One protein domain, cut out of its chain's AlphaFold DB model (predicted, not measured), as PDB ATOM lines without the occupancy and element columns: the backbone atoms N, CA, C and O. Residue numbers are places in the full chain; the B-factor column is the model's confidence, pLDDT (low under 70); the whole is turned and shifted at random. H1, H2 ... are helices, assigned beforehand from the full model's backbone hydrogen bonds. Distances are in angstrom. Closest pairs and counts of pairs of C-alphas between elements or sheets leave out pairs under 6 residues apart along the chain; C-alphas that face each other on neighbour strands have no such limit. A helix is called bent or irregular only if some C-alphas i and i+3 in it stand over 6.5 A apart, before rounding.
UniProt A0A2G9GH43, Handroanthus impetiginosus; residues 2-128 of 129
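This is residues 2 to 128 of the 129 residues of a protein of Handroanthus impetiginosus (UniProt A0A2G9GH43). One long helix, H5, runs along the middle of a flat slab of helices, with H1, H2 and H4 beside it on one side and H6 followed by H7 folding back along its other side. H4 meets H5 near their linked ends and splays away from it as a narrow V, and short H3 packs on H2 and H4, away from H5. The printed part has 127 residues with seven named helices, H1 to H7 in chain order, and no named strand; the class is all helix. It is compact, with a radius of gyration of the C-alphas of 15.6 A, and its spans are 48 by 36 by 19 A.

H5, residues 65 to 90, is the hub, touching five helices. H2, residues 15 to 27, touches it at a shallow tilt of 11 degrees, opposite ways; the closest C-alphas, of Thr 22 and Ala 78, are 5.6 A apart. H1, residues 2 to 11, touches residues 78 to 85 of H5, the same way at 17 degrees, a shallow tilt; C-alphas 9 and 85 are closest, at 6.2 A. H4, residues 38 to 59, forms a hairpin with H5, their closest C-alphas being those of Glu 55 and Val 67, 6.0 A apart; H4 touches H5 with residues 51 to 58 alone, and H5 touches H4 with residues 66 to 71 alone. H1, H2, H4 and H5 form a bundle, a group of helices running alongside one another. H1 only just touches H4, with 3 pairs of C-alphas within 8 A, the closest being Ile 5 and Cys 43 at 6.9 A. H3, residues 30 to 35, touches residues 41 to 48 of H4, closest at C-alphas 33 and 41, 6.0 A, and only just touches residues 20 to 24 of H2, with 3 pairs within 8 A, closest at C-alphas 24 and 32, 5.8 A; each pair is a hairpin. H6, residues 96 to 106, touches residues 76 to 84 of H5 at a steep tilt of 44 degrees, closest at C-alphas 77 and 106, 5.3 A; they form a hairpin. H7, residues 109 to 119, touches residues 66 to 74 of H5 at a shallow tilt of 26 degrees, closest at C-alphas 73 and 111, 5.5 A. In H1 and H2 every O i to N i+4 pair is within hydrogen-bond range; the counts are 16 of 18 in H4, 19 of 22 in H5, 6 of 7 in H6, 4 of 7 in H7 and 0 of 2 in H3, where 2 of 3 O i to N i+3 pairs are.

H5 is 39.1 A long, from C-alpha 65 at (-51.065, 20.056, 1.705) to C-alpha 90 at (-21.976, 45.266, -5.239). H4 is 31.5 A, H2 18.4 A, H7 16.5 A. H1 begins at C-alpha 2, (-41.812, 37.843, 5.919). H3 is only just irregular: C-alphas 31 and 34 are 6.7 A apart.

The two farthest C-alphas, of Gln 60 and Gly 91, are 48.6 A apart. The printed part has no cut, and the six links between helices are tight. The mean pLDDT of the printed part is 94.1; residue 12 is under 70.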
ATOM      1  N   ILE A   2     -42.314  37.303   7.203       94.12
ATOM      2  CA  ILE A   2     -41.812  37.843   5.919       94.12
ATOM      3  C   ILE A   2     -40.989  39.124   6.123       94.12
ATOM      4  O   ILE A   2     -39.818  39.127   5.779       94.12
ATOM      5  N   SER A   3     -41.537  40.136   6.805       94.50
ATOM      6  CA  SER A   3     -40.817  41.392   7.076       94.50
ATOM      7  C   SER A   3     -39.537  41.216   7.902       94.50
ATOM      8  O   SER A   3     -38.548  41.870   7.639       94.50
ATOM      9  N   ALA A   4     -39.514  40.303   8.877       93.38
ATOM     10  CA  ALA A   4     -38.303  40.070   9.671       93.38
ATOM     11  C   ALA A   4     -37.200  39.377   8.850       93.38
ATOM     12  O   ALA A   4     -36.012  39.594   9.084       93.38
ATOM     13  N   ILE A   5     -37.596  38.528   7.898       94.50
ATOM     14  CA  ILE A   5     -36.676  37.894   6.953       94.50
ATOM     15  C   ILE A   5     -36.136  38.953   5.992       94.50
ATOM     16  O   ILE A   5     -34.926  39.026   5.838       94.50
ATOM     17  N   ASP A   6     -37.011  39.779   5.423       95.25
ATOM     18  CA  ASP A   6     -36.679  40.933   4.572       95.25
ATOM     19  C   ASP A   6     -35.650  41.855   5.249       95.25
ATOM     20  O   ASP A   6     -34.527  41.994   4.767       95.25
ATOM     21  N   ASP A   7     -35.943  42.315   6.471       93.75
ATOM     22  CA  ASP A   7     -35.027  43.135   7.274       93.75
ATOM     23  C   ASP A   7     -33.659  42.455   7.482       93.75
ATOM     24  O   ASP A   7     -32.623  43.123   7.519       93.75
ATOM     25  N   THR A   8     -33.622  41.121   7.609       92.62
ATOM     26  CA  THR A   8     -32.364  40.368   7.770       92.62
ATOM     27  C   THR A   8     -31.479  40.467   6.520       92.62
ATOM     28  O   THR A   8     -30.257  40.545   6.667       92.62
ATOM     29  N   TYR A   9     -32.072  40.492   5.320       94.50
ATOM     30  CA  TYR A   9     -31.345  40.703   4.061       94.50
ATOM     31  C   TYR A   9     -30.900  42.161   3.878       94.50
ATOM     32  O   TYR A   9     -29.816  42.386   3.343       94.50
ATOM     33  N   ASP A  10     -31.675  43.128   4.376       89.56
ATOM     34  CA  ASP A  10     -31.415  44.559   4.167       89.56
ATOM     35  C   ASP A  10     -30.356  45.171   5.094       89.56
ATOM     36  O   ASP A  10     -29.672  46.124   4.712       89.56
ATOM     37  N   SER A  11     -30.238  44.685   6.335       80.50
ATOM     38  CA  SER A  11     -29.582  45.471   7.393       80.50
ATOM     39  C   SER A  11     -28.290  44.896   7.975       80.50
ATOM     40  O   SER A  11     -27.413  45.679   8.347       80.50
ATOM     41  N   TYR A  12     -28.133  43.570   8.069       67.19
ATOM     42  CA  TYR A  12     -27.061  42.988   8.901       67.19
ATOM     43  C   TYR A  12     -26.252  41.850   8.266       67.19
ATOM     44  O   TYR A  12     -25.292  41.401   8.890       67.19
ATOM     45  N   GLY A  13     -26.603  41.363   7.074       75.69
ATOM     46  CA  GLY A  13     -25.906  40.233   6.455       75.69
ATOM     47  C   GLY A  13     -24.788  40.640   5.494       75.69
ATOM     48  O   GLY A  13     -24.980  41.474   4.612       75.69
ATOM     49  N   THR A  14     -23.624  40.001   5.612       89.44
ATOM     50  CA  THR A  14     -22.652  39.950   4.505       89.44
ATOM     51  C   THR A  14     -23.161  39.031   3.389       89.44
ATOM     52  O   THR A  14     -23.994  38.162   3.641       89.44
ATOM     53  N   ILE A  15     -22.651  39.171   2.156       91.69
ATOM     54  CA  ILE A  15     -23.058  38.299   1.032       91.69
ATOM     55  C   ILE A  15     -22.927  36.815   1.409       91.69
ATOM     56  O   ILE A  15     -23.865  36.054   1.191       91.69
ATOM     57  N   ASP A  16     -21.814  36.421   2.030       93.31
ATOM     58  CA  ASP A  16     -21.563  35.028   2.415       93.31
ATOM     59  C   ASP A  16     -22.592  34.522   3.443       93.31
ATOM     60  O   ASP A  16     -23.121  33.417   3.312       93.31
ATOM     61  N   GLU A  17     -22.937  35.334   4.447       94.62
ATOM     62  CA  GLU A  17     -23.960  34.982   5.442       94.62
ATOM     63  C   GLU A  17     -25.356  34.889   4.816       94.62
ATOM     64  O   GLU A  17     -26.111  33.968   5.133       94.62
ATOM     65  N   LEU A  18     -25.697  35.804   3.905       95.44
ATOM     66  CA  LEU A  18     -26.984  35.810   3.203       95.44
ATOM     67  C   LEU A  18     -27.125  34.622   2.247       95.44
ATOM     68  O   LEU A  18     -28.218  34.066   2.112       95.44
ATOM     69  N   GLU A  19     -26.035  34.169   1.625       96.06
ATOM     70  CA  GLU A  19     -26.023  32.937   0.834       96.06
ATOM     71  C   GLU A  19     -26.299  31.699   1.689       96.06
ATOM     72  O   GLU A  19     -27.108  30.851   1.298       96.06
ATOM     73  N   ILE A  20     -25.679  31.607   2.870       96.50
ATOM     74  CA  ILE A  20     -25.967  30.528   3.823       96.50
ATOM     75  C   ILE A  20     -27.429  30.620   4.268       96.50
ATOM     76  O   ILE A  20     -28.145  29.625   4.204       96.50
ATOM     77  N   PHE A  21     -27.908  31.806   4.645       96.50
ATOM     78  CA  PHE A  21     -29.286  31.997   5.093       96.50
ATOM     79  C   PHE A  21     -30.315  31.602   4.029       96.50
ATOM     80  O   PHE A  21     -31.264  30.874   4.328       96.50
ATOM     81  N   THR A  22     -30.077  31.984   2.771       97.31
ATOM     82  CA  THR A  22     -30.903  31.570   1.628       97.31
ATOM     83  C   THR A  22     -30.939  30.050   1.509       97.31
ATOM     84  O   THR A  22     -32.017  29.462   1.448       97.31
ATOM     85  N   ARG A  23     -29.767  29.400   1.533       97.44
ATOM     86  CA  ARG A  23     -29.640  27.940   1.415       97.44
ATOM     87  C   ARG A  23     -30.375  27.211   2.539       97.44
ATOM     88  O   ARG A  23     -31.040  26.206   2.290       97.44
ATOM     89  N   VAL A  24     -30.260  27.707   3.767       97.25
ATOM     90  CA  VAL A  24     -30.923  27.121   4.935       97.25
ATOM     91  C   VAL A  24     -32.449  27.231   4.804       97.25
ATOM     92  O   VAL A  24     -33.144  26.233   4.995       97.25
ATOM     93  N   ILE A  25     -32.979  28.383   4.364       97.12
ATOM     94  CA  ILE A  25     -34.416  28.546   4.067       97.12
ATOM     95  C   ILE A  25     -34.864  27.614   2.929       97.12
ATOM     96  O   ILE A  25     -35.931  27.002   3.012       97.12
ATOM     97  N   GLU A  26     -34.060  27.455   1.876       96.81
ATOM     98  CA  GLU A  26     -34.377  26.534   0.780       96.81
ATOM     99  C   GLU A  26     -34.467  25.077   1.236       96.81
ATOM    100  O   GLU A  26     -35.360  24.346   0.790       96.81
ATOM    101  N   ARG A  27     -33.577  24.647   2.136       96.75
ATOM    102  CA  ARG A  27     -33.595  23.289   2.694       96.75
ATOM    103  C   ARG A  27     -34.751  23.076   3.660       96.75
ATOM    104  O   ARG A  27     -35.371  22.016   3.610       96.75
ATOM    105  N   TRP A  28     -35.091  24.091   4.454       97.06
ATOM    106  CA  TRP A  28     -36.197  24.040   5.415       97.06
ATOM    107  C   TRP A  28     -36.042  22.885   6.427       97.06
ATOM    108  O   TRP A  28     -36.989  22.160   6.718       97.06
ATOM    109  N   ASP A  29     -34.830  22.684   6.946       95.81
ATOM    110  CA  ASP A  29     -34.523  21.703   7.996       95.81
ATOM    111  C   ASP A  29     -33.894  22.420   9.204       95.81
ATOM    112  O   ASP A  29     -33.008  23.265   9.054       95.81
ATOM    113  N   ILE A  30     -34.360  22.100  10.416       94.44
ATOM    114  CA  ILE A  30     -33.838  22.646  11.677       94.44
ATOM    115  C   ILE A  30     -32.363  22.285  11.896       94.44
ATOM    116  O   ILE A  30     -31.642  23.025  12.562       94.44
ATOM    117  N   LYS A  31     -31.892  21.175  11.319       95.12
ATOM    118  CA  LYS A  31     -30.494  20.725  11.434       95.12
ATOM    119  C   LYS A  31     -29.508  21.677  10.763       95.12
ATOM    120  O   LYS A  31     -28.354  21.744  11.164       95.12
ATOM    121  N   GLU A  32     -29.973  22.436   9.780       92.00
ATOM    122  CA  GLU A  32     -29.177  23.414   9.038       92.00
ATOM    123  C   GLU A  32     -28.947  24.705   9.846       92.00
ATOM    124  O   GLU A  32     -28.120  25.542   9.494       92.00
ATOM    125  N   MET A  33     -29.666  24.877  10.962       93.88
ATOM    126  CA  MET A  33     -29.593  26.072  11.801       93.88
ATOM    127  C   MET A  33     -28.190  26.308  12.376       93.88
ATOM    128  O   MET A  33     -27.837  27.451  12.661       93.88
ATOM    129  N   ASP A  34     -27.381  25.261  12.555       93.50
ATOM    130  CA  ASP A  34     -26.036  25.398  13.114       93.50
ATOM    131  C   ASP A  34     -25.051  26.128  12.197       93.50
ATOM    132  O   ASP A  34     -24.076  26.685  12.700       93.50
ATOM    133  N   GLU A  35     -25.356  26.221  10.901       92.56
ATOM    134  CA  GLU A  35     -24.566  26.974   9.920       92.56
ATOM    135  C   GLU A  35     -24.768  28.495  10.024       92.56
ATOM    136  O   GLU A  35     -23.973  29.263   9.484       92.56
ATOM    137  N   LEU A  36     -25.822  28.948  10.713       94.44
ATOM    138  CA  LEU A  36     -26.196  30.361  10.767       94.44
ATOM    139  C   LEU A  36     -25.504  31.125  11.908       94.44
ATOM    140  O   LEU A  36     -25.323  30.586  13.004       94.44
ATOM    141  N   PRO A  37     -25.227  32.427  11.732       92.50
ATOM    142  CA  PRO A  37     -24.932  33.324  12.844       92.50
ATOM    143  C   PRO A  37     -26.074  33.362  13.872       92.50
ATOM    144  O   PRO A  37     -27.251  33.247  13.526       92.50
ATOM    145  N   ASN A  38     -25.748  33.595  15.149       90.94
ATOM    146  CA  ASN A  38     -26.720  33.539  16.253       90.94
ATOM    147  C   ASN A  38     -27.963  34.422  16.046       90.94
ATOM    148  O   ASN A  38     -29.058  34.020  16.432       90.94
ATOM    149  N   PHE A  39     -27.817  35.602  15.436       87.75
ATOM    150  CA  PHE A  39     -28.950  36.500  15.195       87.75
ATOM    151  C   PHE A  39     -29.911  35.953  14.123       87.75
ATOM    152  O   PHE A  39     -31.126  36.023  14.301       87.75
ATOM    153  N   MET A  40     -29.387  35.318  13.067       93.62
ATOM    154  CA  MET A  40     -30.193  34.682  12.015       93.62
ATOM    155  C   MET A  40     -30.880  33.402  12.507       93.62
ATOM    156  O   MET A  40     -32.003  33.115  12.086       93.62
ATOM    157  N   LYS A  41     -30.264  32.661  13.447       94.94
ATOM    158  CA  LYS A  41     -30.877  31.465  14.062       94.94
ATOM    159  C   LYS A  41     -32.233  31.773  14.689       94.94
ATOM    160  O   LYS A  41     -33.161  30.981  14.556       94.94
ATOM    161  N   ILE A  42     -32.360  32.926  15.352       92.94
ATOM    162  CA  ILE A  42     -33.611  33.346  15.997       92.94
ATOM    163  C   ILE A  42     -34.711  33.525  14.946       92.94
ATOM    164  O   ILE A  42     -35.806  32.984  15.106       92.94
ATOM    165  N   CYS A  43     -34.410  34.234  13.853       93.62
ATOM    166  CA  CYS A  43     -35.365  34.459  12.770       93.62
ATOM    167  C   CYS A  43     -35.751  33.149  12.067       93.62
ATOM    168  O   CYS A  43     -36.936  32.891  11.848       93.62
ATOM    169  N   TYR A  44     -34.769  32.298  11.753       95.75
ATOM    170  CA  TYR A  44     -35.014  31.016  11.091       95.75
ATOM    171  C   TYR A  44     -35.855  30.072  11.953       95.75
ATOM    172  O   TYR A  44     -36.835  29.505  11.479       95.75
ATOM    173  N   LYS A  45     -35.533  29.955  13.245       96.31
ATOM    174  CA  LYS A  45     -36.309  29.126  14.166       96.31
ATOM    175  C   LYS A  45     -37.755  29.606  14.286       96.31
ATOM    176  O   LYS A  45     -38.667  28.795  14.189       96.31
ATOM    177  N   ALA A  46     -37.973  30.915  14.417       96.06
ATOM    178  CA  ALA A  46     -39.322  31.477  14.466       96.06
ATOM    179  C   ALA A  46     -40.125  31.215  13.177       96.06
ATOM    180  O   ALA A  46     -41.341  31.034  13.240       96.06
ATOM    181  N   LEU A  47     -39.461  31.170  12.014       97.00
ATOM    182  CA  LEU A  47     -40.090  30.775  10.751       97.00
ATOM    183  C   LEU A  47     -40.530  29.305  10.788       97.00
ATOM    184  O   LEU A  47     -41.680  29.020  10.461       97.00
ATOM    185  N   LEU A  48     -39.640  28.392  11.188       97.50
ATOM    186  CA  LEU A  48     -39.949  26.962  11.267       97.50
ATOM    187  C   LEU A  48     -41.089  26.691  12.255       97.50
ATOM    188  O   LEU A  48     -42.097  26.104  11.868       97.50
ATOM    189  N   ASP A  49     -40.985  27.222  13.476       97.31
ATOM    190  CA  ASP A  49     -41.986  27.041  14.534       97.31
ATOM    191  C   ASP A  49     -43.379  27.545  14.094       97.31
ATOM    192  O   ASP A  49     -44.402  26.930  14.408       97.31
ATOM    193  N   LEU A  50     -43.443  28.651  13.337       96.00
ATOM    194  CA  LEU A  50     -44.699  29.184  12.798       96.00
ATOM    195  C   LEU A  50     -45.349  28.226  11.793       96.00
ATOM    196  O   LEU A  50     -46.561  28.008  11.838       96.00
ATOM    197  N   PHE A  51     -44.561  27.678  10.871       96.56
ATOM    198  CA  PHE A  51     -45.079  26.765   9.856       96.56
ATOM    199  C   PHE A  51     -45.459  25.410  10.452       96.56
ATOM    200  O   PHE A  51     -46.498  24.875  10.075       96.56
ATOM    201  N   ASP A  52     -44.689  24.898  11.410       96.50
ATOM    202  CA  ASP A  52     -45.001  23.649  12.112       96.50
ATOM    203  C   ASP A  52     -46.305  23.773  12.914       96.50
ATOM    204  O   ASP A  52     -47.141  22.867  12.901       96.50
ATOM    205  N   LYS A  53     -46.540  24.933  13.545       95.81
ATOM    206  CA  LYS A  53     -47.816  25.229  14.209       95.81
ATOM    207  C   LYS A  53     -48.995  25.165  13.233       95.81
ATOM    208  O   LYS A  53     -49.998  24.520  13.531       95.81
ATOM    209  N   HIS A  54     -48.888  25.820  12.077       94.56
ATOM    210  CA  HIS A  54     -49.958  25.794  11.077       94.56
ATOM    211  C   HIS A  54     -50.133  24.415  10.433       94.56
ATOM    212  O   HIS A  54     -51.252  24.043  10.088       94.56
ATOM    213  N   GLU A  55     -49.059  23.639  10.297       95.88
ATOM    214  CA  GLU A  55     -49.128  22.256   9.832       95.88
ATOM    215  C   GLU A  55     -49.949  21.391  10.784       95.88
ATOM    216  O   GLU A  55     -50.833  20.666  10.328       95.88
ATOM    217  N   GLU A  56     -49.747  21.532  12.096       95.75
ATOM    218  CA  GLU A  56     -50.552  20.838  13.103       95.75
ATOM    219  C   GLU A  56     -52.033  21.254  13.052       95.75
ATOM    220  O   GLU A  56     -52.917  20.395  13.029       95.75
ATOM    221  N   GLU A  57     -52.317  22.559  12.981       94.00
ATOM    222  CA  GLU A  57     -53.685  23.096  12.896       94.00
ATOM    223  C   GLU A  57     -54.424  22.606  11.638       94.00
ATOM    224  O   GLU A  57     -55.580  22.176  11.698       94.00
ATOM    225  N   LEU A  58     -53.757  22.630  10.482       93.94
ATOM    226  CA  LEU A  58     -54.349  22.220   9.208       93.94
ATOM    227  C   LEU A  58     -54.438  20.701   9.063       93.94
ATOM    228  O   LEU A  58     -55.339  20.208   8.380       93.94
ATOM    229  N   ARG A  59     -53.564  19.940   9.731       94.12
ATOM    230  CA  ARG A  59     -53.637  18.474   9.771       94.12
ATOM    231  C   ARG A  59     -54.939  17.985  10.399       94.12
ATOM    232  O   ARG A  59     -55.505  17.017   9.902       94.12
ATOM    233  N   GLN A  60     -55.453  18.680  11.415       91.06
ATOM    234  CA  GLN A  60     -56.751  18.367  12.038       91.06
ATOM    235  C   GLN A  60     -57.936  18.491  11.067       91.06
ATOM    236  O   GLN A  60     -58.998  17.927  11.315       91.06
ATOM    237  N   HIS A  61     -57.742  19.204   9.958       89.50
ATOM    238  CA  HIS A  61     -58.746  19.459   8.931       89.50
ATOM    239  C   HIS A  61     -58.416  18.760   7.603       89.50
ATOM    240  O   HIS A  61     -59.013  19.101   6.588       89.50
ATOM    241  N   GLU A  62     -57.444  17.835   7.585       90.75
ATOM    242  CA  GLU A  62     -56.954  17.146   6.374       90.75
ATOM    243  C   GLU A  62     -56.412  18.100   5.283       90.75
ATOM    244  O   GLU A  62     -56.386  17.780   4.094       90.75
ATOM    245  N   ARG A  63     -55.929  19.287   5.681       93.38
ATOM    246  CA  ARG A  63     -55.458  20.364   4.784       93.38
ATOM    247  C   ARG A  63     -53.956  20.641   4.885       93.38
ATOM    248  O   ARG A  63     -53.492  21.711   4.495       93.38
ATOM    249  N   SER A  64     -53.169  19.679   5.369       92.94
ATOM    250  CA  SER A  64     -51.707  19.819   5.504       92.94
ATOM    251  C   SER A  64     -50.993  20.102   4.173       92.94
ATOM    252  O   SER A  64     -49.936  20.731   4.168       92.94
ATOM    253  N   PHE A  65     -51.592  19.728   3.034       92.19
ATOM    254  CA  PHE A  65     -51.065  20.056   1.705       92.19
ATOM    255  C   PHE A  65     -50.861  21.566   1.507       92.19
ATOM    256  O   PHE A  65     -49.901  21.954   0.850       92.19
ATOM    257  N   ALA A  66     -51.701  22.423   2.099       94.50
ATOM    258  CA  ALA A  66     -51.593  23.876   1.962       94.50
ATOM    259  C   ALA A  66     -50.253  24.401   2.502       94.50
ATOM    260  O   ALA A  66     -49.646  25.299   1.918       94.50
ATOM    261  N   VAL A  67     -49.740  23.790   3.577       95.38
ATOM    262  CA  VAL A  67     -48.441  24.154   4.156       95.38
ATOM    263  C   VAL A  67     -47.301  23.849   3.197       95.38
ATOM    264  O   VAL A  67     -46.366  24.638   3.104       95.38
ATOM    265  N   HIS A  68     -47.381  22.760   2.430       93.75
ATOM    266  CA  HIS A  68     -46.377  22.451   1.414       93.75
ATOM    267  C   HIS A  68     -46.283  23.561   0.351       93.75
ATOM    268  O   HIS A  68     -45.183  24.024   0.045       93.75
ATOM    269  N   TYR A  69     -47.421  24.046  -0.158       95.06
ATOM    270  CA  TYR A  69     -47.457  25.168  -1.108       95.06
ATOM    271  C   TYR A  69     -46.943  26.474  -0.486       95.06
ATOM    272  O   TYR A  69     -46.166  27.203  -1.104       95.06
ATOM    273  N   ALA A  70     -47.305  26.753   0.766       95.56
ATOM    274  CA  ALA A  70     -46.805  27.928   1.473       95.56
ATOM    275  C   ALA A  70     -45.288  27.868   1.723       95.56
ATOM    276  O   ALA A  70     -44.604  28.876   1.575       95.56
ATOM    277  N   LYS A  71     -44.736  26.695   2.065       96.25
ATOM    278  CA  LYS A  71     -43.281  26.502   2.205       96.25
ATOM    279  C   LYS A  71     -42.585  26.754   0.864       96.25
ATOM    280  O   LYS A  71     -41.551  27.412   0.835       96.25
ATOM    281  N   ALA A  72     -43.146  26.263  -0.243       95.69
ATOM    282  CA  ALA A  72     -42.591  26.476  -1.580       95.69
ATOM    283  C   ALA A  72     -42.572  27.963  -1.976       95.69
ATOM    284  O   ALA A  72     -41.519  28.472  -2.360       95.69
ATOM    285  N   THR A  73     -43.693  28.665  -1.800       95.50
ATOM    286  CA  THR A  73     -43.804  30.103  -2.106       95.50
ATOM    287  C   THR A  73     -42.931  30.952  -1.182       95.50
ATOM    288  O   THR A  73     -42.254  31.860  -1.642       95.50
ATOM    289  N   MET A  74     -42.817  30.618   0.107       96.19
ATOM    290  CA  MET A  74     -41.946  31.345   1.044       96.19
ATOM    291  C   MET A  74     -40.445  31.245   0.695       96.19
ATOM    292  O   MET A  74     -39.670  32.136   1.042       96.19
ATOM    293  N   LYS A  75     -40.017  30.195  -0.021       97.44
ATOM    294  CA  LYS A  75     -38.629  30.056  -0.504       97.44
ATOM    295  C   LYS A  75     -38.305  30.983  -1.679       97.44
ATOM    296  O   LYS A  75     -37.130  31.179  -1.985       97.44
ATOM    297  N   GLU A  76     -39.305  31.501  -2.391       97.38
ATOM    298  CA  GLU A  76     -39.094  32.391  -3.542       97.38
ATOM    299  C   GLU A  76     -38.577  33.771  -3.113       97.38
ATOM    300  O   GLU A  76     -37.495  34.138  -3.580       97.38
ATOM    301  N   PRO A  77     -39.216  34.495  -2.165       97.38
ATOM    302  CA  PRO A  77     -38.672  35.750  -1.666       97.38
ATOM    303  C   PRO A  77     -37.264  35.615  -1.103       97.38
ATOM    304  O   PRO A  77     -36.441  36.457  -1.408       97.38
ATOM    305  N   ALA A  78     -36.930  34.547  -0.367       97.25
ATOM    306  CA  ALA A  78     -35.575  34.381   0.174       97.25
ATOM    307  C   ALA A  78     -34.490  34.395  -0.922       97.25
ATOM    308  O   ALA A  78     -33.470  35.069  -0.785       97.25
ATOM    309  N   ARG A  79     -34.732  33.707  -2.047       98.00
ATOM    310  CA  ARG A  79     -33.837  33.744  -3.215       98.00
ATOM    311  C   ARG A  79     -33.769  35.141  -3.827       98.00
ATOM    312  O   ARG A  79     -32.681  35.613  -4.152       98.00
ATOM    313  N   SER A  80     -34.914  35.798  -3.977       98.06
ATOM    314  CA  SER A  80     -35.000  37.122  -4.593       98.06
ATOM    315  C   SER A  80     -34.441  38.250  -3.719       98.06
ATOM    316  O   SER A  80     -33.814  39.162  -4.251       98.06
ATOM    317  N   TYR A  81     -34.567  38.157  -2.397       97.69
ATOM    318  CA  TYR A  81     -33.928  39.059  -1.442       97.69
ATOM    319  C   TYR A  81     -32.410  38.927  -1.492       97.69
ATOM    320  O   TYR A  81     -31.707  39.930  -1.495       97.69
ATOM    321  N   ASN A  82     -31.877  37.710  -1.634       97.25
ATOM    322  CA  ASN A  82     -30.438  37.522  -1.824       97.25
ATOM    323  C   ASN A  82     -29.935  38.174  -3.125       97.25
ATOM    324  O   ASN A  82     -28.853  38.757  -3.159       97.25
ATOM    325  N   ILE A  83     -30.722  38.111  -4.204       97.56
ATOM    326  CA  ILE A  83     -30.401  38.808  -5.459       97.56
ATOM    327  C   ILE A  83     -30.377  40.329  -5.242       97.56
ATOM    328  O   ILE A  83     -29.405  40.977  -5.633       97.56
ATOM    329  N   GLU A  84     -31.395  40.890  -4.585       96.81
ATOM    330  CA  GLU A  84     -31.463  42.322  -4.260       96.81
ATOM    331  C   GLU A  84     -30.312  42.773  -3.359       96.81
ATOM    332  O   GLU A  84     -29.640  43.759  -3.672       96.81
ATOM    333  N   ALA A  85     -30.002  42.010  -2.312       96.00
ATOM    334  CA  ALA A  85     -28.875  42.282  -1.429       96.00
ATOM    335  C   ALA A  85     -27.544  42.269  -2.195       96.00
ATOM    336  O   ALA A  85     -26.713  43.161  -2.020       96.00
ATOM    337  N   LYS A  86     -27.341  41.314  -3.114       95.69
ATOM    338  CA  LYS A  86     -26.152  41.285  -3.980       95.69
ATOM    339  C   LYS A  86     -26.075  42.508  -4.887       95.69
ATOM    340  O   LYS A  86     -24.992  43.079  -5.023       95.69
ATOM    341  N   TRP A  87     -27.185  42.926  -5.495       96.31
ATOM    342  CA  TRP A  87     -27.230  44.148  -6.302       96.31
ATOM    343  C   TRP A  87     -26.848  45.377  -5.477       96.31
ATOM    344  O   TRP A  87     -25.977  46.141  -5.893       96.31
ATOM    345  N   LEU A  88     -27.424  45.512  -4.282       93.69
ATOM    346  CA  LEU A  88     -27.153  46.616  -3.368       93.69
ATOM    347  C   LEU A  88     -25.684  46.649  -2.924       93.69
ATOM    348  O   LEU A  88     -25.019  47.674  -3.077       93.69
ATOM    349  N   ILE A  89     -25.159  45.530  -2.419       92.31
ATOM    350  CA  ILE A  89     -23.805  45.446  -1.850       92.31
ATOM    351  C   ILE A  89     -22.730  45.648  -2.924       92.31
ATOM    352  O   ILE A  89     -21.712  46.293  -2.673       92.31
ATOM    353  N   THR A  90     -22.939  45.118  -4.132       93.38
ATOM    354  CA  THR A  90     -21.976  45.266  -5.239       93.38
ATOM    355  C   THR A  90     -22.131  46.578  -6.009       93.38
ATOM    356  O   THR A  90     -21.294  46.887  -6.859       93.38
ATOM    357  N   GLY A  91     -23.190  47.350  -5.741       94.75
ATOM    358  CA  GLY A  91     -23.546  48.536  -6.521       94.75
ATOM    359  C   GLY A  91     -23.944  48.214  -7.966       94.75
ATOM    360  O   GLY A  91     -23.846  49.075  -8.842       94.75
ATOM    361  N   TYR A  92     -24.351  46.973  -8.240       97.00
ATOM    362  CA  TYR A  92     -24.766  46.546  -9.568       97.00
ATOM    363  C   TYR A  92     -26.178  47.042  -9.875       97.00
ATOM    364  O   TYR A  92     -27.125  46.768  -9.142       97.00
ATOM    365  N   MET A  93     -26.330  47.732 -11.006       96.81
ATOM    366  CA  MET A  93     -27.631  48.141 -11.521       96.81
ATOM    367  C   MET A  93     -28.104  47.138 -12.586       96.81
ATOM    368  O   MET A  93     -27.569  47.150 -13.700       96.81
ATOM    369  N   PRO A  94     -29.090  46.277 -12.280       97.38
ATOM    370  CA  PRO A  94     -29.625  45.331 -13.252       97.38
ATOM    371  C   PRO A  94     -30.394  46.037 -14.381       97.38
ATOM    372  O   PRO A  94     -30.933  47.134 -14.192       97.38
ATOM    373  N   PRO A  95     -30.530  45.398 -15.556       98.19
ATOM    374  CA  PRO A  95     -31.521  45.787 -16.549       98.19
ATOM    375  C   PRO A  95     -32.928  45.861 -15.942       98.19
ATOM    376  O   PRO A  95     -33.305  45.051 -15.098       98.19
ATOM    377  N   PHE A  96     -33.755  46.790 -16.428       97.62
ATOM    378  CA  PHE A  96     -35.110  46.983 -15.896       97.62
ATOM    379  C   PHE A  96     -35.989  45.722 -15.968       97.62
ATOM    380  O   PHE A  96     -36.866  45.534 -15.129       97.62
ATOM    381  N   ALA A  97     -35.776  44.864 -16.970       98.25
ATOM    382  CA  ALA A  97     -36.492  43.596 -17.080       98.25
ATOM    383  C   ALA A  97     -36.184  42.670 -15.891       98.25
ATOM    384  O   ALA A  97     -37.118  42.154 -15.280       98.25
ATOM    385  N   ASP A  98     -34.908  42.546 -15.522       97.94
ATOM    386  CA  ASP A  98     -34.451  41.698 -14.419       97.94
ATOM    387  C   ASP A  98     -34.858  42.289 -13.066       97.94
ATOM    388  O   ASP A  98     -35.402  41.578 -12.222       97.94
ATOM    389  N   TYR A  99     -34.699  43.609 -12.896       97.81
ATOM    390  CA  TYR A  99     -35.182  44.331 -11.713       97.81
ATOM    391  C   TYR A  99     -36.674  44.090 -11.477       97.81
ATOM    392  O   TYR A  99     -37.086  43.745 -10.376       97.81
ATOM    393  N   ARG A 100     -37.496  44.239 -12.523       97.94
ATOM    394  CA  ARG A 100     -38.946  44.050 -12.424       97.94
ATOM    395  C   ARG A 100     -39.310  42.596 -12.129       97.94
ATOM    396  O   ARG A 100     -40.231  42.362 -11.355       97.94
ATOM    397  N   ALA A 101     -38.624  41.641 -12.757       98.12
ATOM    398  CA  ALA A 101     -38.869  40.221 -12.533       98.12
ATOM    399  C   ALA A 101     -38.575  39.831 -11.077       98.12
ATOM    400  O   ALA A 101     -39.403  39.172 -10.453       98.12
ATOM    401  N   ASN A 102     -37.457  40.301 -10.513       98.19
ATOM    402  CA  ASN A 102     -37.137  40.071  -9.106       98.19
ATOM    403  C   ASN A 102     -38.081  40.839  -8.167       98.19
ATOM    404  O   ASN A 102     -38.640  40.247  -7.250       98.19
ATOM    405  N   GLY A 103     -38.340  42.116  -8.469       97.44
ATOM    406  CA  GLY A 103     -39.234  42.991  -7.707       97.44
ATOM    407  C   GLY A 103     -40.668  42.464  -7.599       97.44
ATOM    408  O   GLY A 103     -41.352  42.652  -6.595       97.44
ATOM    409  N   PHE A 104     -41.143  41.752  -8.625       97.69
ATOM    410  CA  PHE A 104     -42.436  41.077  -8.572       97.69
ATOM    411  C   PHE A 104     -42.472  39.997  -7.480       97.69
ATOM    412  O   PHE A 104     -43.463  39.890  -6.755       97.69
ATOM    413  N   ILE A 105     -41.388  39.236  -7.316       97.94
ATOM    414  CA  ILE A 105     -41.272  38.206  -6.278       97.94
ATOM    415  C   ILE A 105     -41.088  38.850  -4.897       97.94
ATOM    416  O   ILE A 105     -41.819  38.502  -3.968       97.94
ATOM    417  N   THR A 106     -40.202  39.839  -4.755       97.38
ATOM    418  CA  THR A 106     -39.957  40.524  -3.467       97.38
ATOM    419  C   THR A 106     -41.138  41.368  -2.986       97.38
ATOM    420  O   THR A 106     -41.235  41.667  -1.801       97.38
ATOM    421  N   SER A 107     -42.132  41.637  -3.844       96.44
ATOM    422  CA  SER A 107     -43.427  42.185  -3.413       96.44
ATOM    423  C   SER A 107     -44.207  41.259  -2.467       96.44
ATOM    424  O   SER A 107     -45.074  41.727  -1.733       96.44
ATOM    425  N   THR A 108     -43.924  39.948  -2.466       96.88
ATOM    426  CA  THR A 108     -44.510  38.905  -1.591       96.88
ATOM    427  C   THR A 108     -46.024  38.688  -1.692       96.88
ATOM    428  O   THR A 108     -46.573  37.848  -0.976       96.88
ATOM    429  N   TYR A 109     -46.724  39.357  -2.613       95.44
ATOM    430  CA  TYR A 109     -48.182  39.220  -2.758       95.44
ATOM    431  C   TYR A 109     -48.624  37.773  -3.026       95.44
ATOM    432  O   TYR A 109     -49.649  37.341  -2.502       95.44
ATOM    433  N   HIS A 110     -47.838  37.005  -3.784       93.19
ATOM    434  CA  HIS A 110     -48.104  35.585  -4.043       93.19
ATOM    435  C   HIS A 110     -48.005  34.731  -2.763       93.19
ATOM    436  O   HIS A 110     -48.840  33.853  -2.536       93.19
ATOM    437  N   VAL A 111     -47.050  35.032  -1.874       95.12
ATOM    438  CA  VAL A 111     -46.928  34.379  -0.560       95.12
ATOM    439  C   VAL A 111     -48.123  34.727   0.322       95.12
ATOM    440  O   VAL A 111     -48.725  33.840   0.925       95.12
ATOM    441  N   LEU A 112     -48.509  36.007   0.372       94.38
ATOM    442  CA  LEU A 112     -49.657  36.460   1.162       94.38
ATOM    443  C   LEU A 112     -50.964  35.811   0.695       94.38
ATOM    444  O   LEU A 112     -51.741  35.351   1.531       94.38
ATOM    445  N   ALA A 113     -51.183  35.722  -0.619       93.88
ATOM    446  CA  ALA A 113     -52.333  35.024  -1.187       93.88
ATOM    447  C   ALA A 113     -52.354  33.550  -0.749       93.88
ATOM    448  O   ALA A 113     -53.352  33.091  -0.193       93.88
ATOM    449  N   THR A 114     -51.227  32.850  -0.890       94.56
ATOM    450  CA  THR A 114     -51.082  31.436  -0.507       94.56
ATOM    451  C   THR A 114     -51.367  31.205   0.980       94.56
ATOM    452  O   THR A 114     -52.145  30.322   1.340       94.56
ATOM    453  N   ILE A 115     -50.779  32.017   1.865       93.62
ATOM    454  CA  ILE A 115     -50.964  31.889   3.319       93.62
ATOM    455  C   ILE A 115     -52.398  32.254   3.731       93.62
ATOM    456  O   ILE A 115     -52.941  31.647   4.655       93.62
ATOM    457  N   SER A 116     -53.053  33.195   3.041       93.94
ATOM    458  CA  SER A 116     -54.438  33.580   3.357       93.94
ATOM    459  C   SER A 116     -55.420  32.402   3.267       93.94
ATOM    460  O   SER A 116     -56.365  32.319   4.055       93.94
ATOM    461  N   PHE A 117     -55.146  31.429   2.390       93.25
ATOM    462  CA  PHE A 117     -55.972  30.234   2.231       93.25
ATOM    463  C   PHE A 117     -55.927  29.275   3.424       93.25
ATOM    464  O   PHE A 117     -56.824  28.435   3.551       93.25
ATOM    465  N   PHE A 118     -54.961  29.404   4.340       92.31
ATOM    466  CA  PHE A 118     -54.920  28.591   5.561       92.31
ATOM    467  C   PHE A 118     -56.212  28.758   6.367       92.31
ATOM    468  O   PHE A 118     -56.852  27.771   6.728       92.31
ATOM    469  N   GLY A 119     -56.655  30.007   6.549       88.88
ATOM    470  CA  GLY A 119     -57.880  30.341   7.279       88.88
ATOM    471  C   GLY A 119     -59.180  30.129   6.494       88.88
ATOM    472  O   GLY A 119     -60.263  30.306   7.047       88.88
ATOM    473  N   MET A 120     -59.103  29.763   5.211       91.62
ATOM    474  CA  MET A 120     -60.273  29.577   4.354       91.62
ATOM    475  C   MET A 120     -60.632  28.097   4.241       91.62
ATOM    476  O   MET A 120     -60.080  27.385   3.413       91.62
ATOM    477  N   ASN A 121     -61.608  27.633   5.024       84.44
ATOM    478  CA  ASN A 121     -62.028  26.221   5.023       84.44
ATOM    479  C   ASN A 121     -62.525  25.710   3.658       84.44
ATOM    480  O   ASN A 121     -62.496  24.509   3.414       84.44
ATOM    481  N   SER A 122     -62.973  26.604   2.774       87.12
ATOM    482  CA  SER A 122     -63.406  26.272   1.412       87.12
ATOM    483  C   SER A 122     -62.265  26.173   0.396       87.12
ATOM    484  O   SER A 122     -62.515  25.760  -0.734       87.12
ATOM    485  N   ALA A 123     -61.037  26.569   0.749       89.12
ATOM    486  CA  ALA A 123     -59.916  26.529  -0.181       89.12
ATOM    487  C   ALA A 123     -59.441  25.082  -0.371       89.12
ATOM    488  O   ALA A 123     -58.854  24.472   0.534       89.12
ATOM    489  N   ALA A 124     -59.732  24.565  -1.563       88.19
ATOM    490  CA  ALA A 124     -59.305  23.268  -2.057       88.19
ATOM    491  C   ALA A 124     -57.890  23.341  -2.654       88.19
ATOM    492  O   ALA A 124     -57.295  24.417  -2.739       88.19
ATOM    493  N   LYS A 125     -57.334  22.191  -3.041       87.00
ATOM    494  CA  LYS A 125     -55.954  22.088  -3.538       87.00
ATOM    495  C   LYS A 125     -55.724  22.931  -4.795       87.00
ATOM    496  O   LYS A 125     -54.684  23.559  -4.918       87.00
ATOM    497  N   GLU A 126     -56.738  23.023  -5.643       88.06
ATOM    498  CA  GLU A 126     -56.744  23.771  -6.899       88.06
ATOM    499  C   GLU A 126     -56.602  25.284  -6.695       88.06
ATOM    500  O   GLU A 126     -56.275  25.997  -7.632       88.06
ATOM    501  N   ALA A 127     -56.848  25.800  -5.485       87.25
ATOM    502  CA  ALA A 127     -56.615  27.210  -5.176       87.25
ATOM    503  C   ALA A 127     -55.118  27.550  -5.039       87.25
ATOM    504  O   ALA A 127     -54.771  28.728  -4.998       87.25
ATOM    505  N   PHE A 128     -54.254  26.536  -4.922       86.12
ATOM    506  CA  PHE A 128     -52.811  26.677  -4.720       86.12
ATOM    507  C   PHE A 128     -51.979  26.338  -5.971       86.12
ATOM    508  O   PHE A 128     -50.760  26.520  -5.933       86.12
TER     509      PHE A 128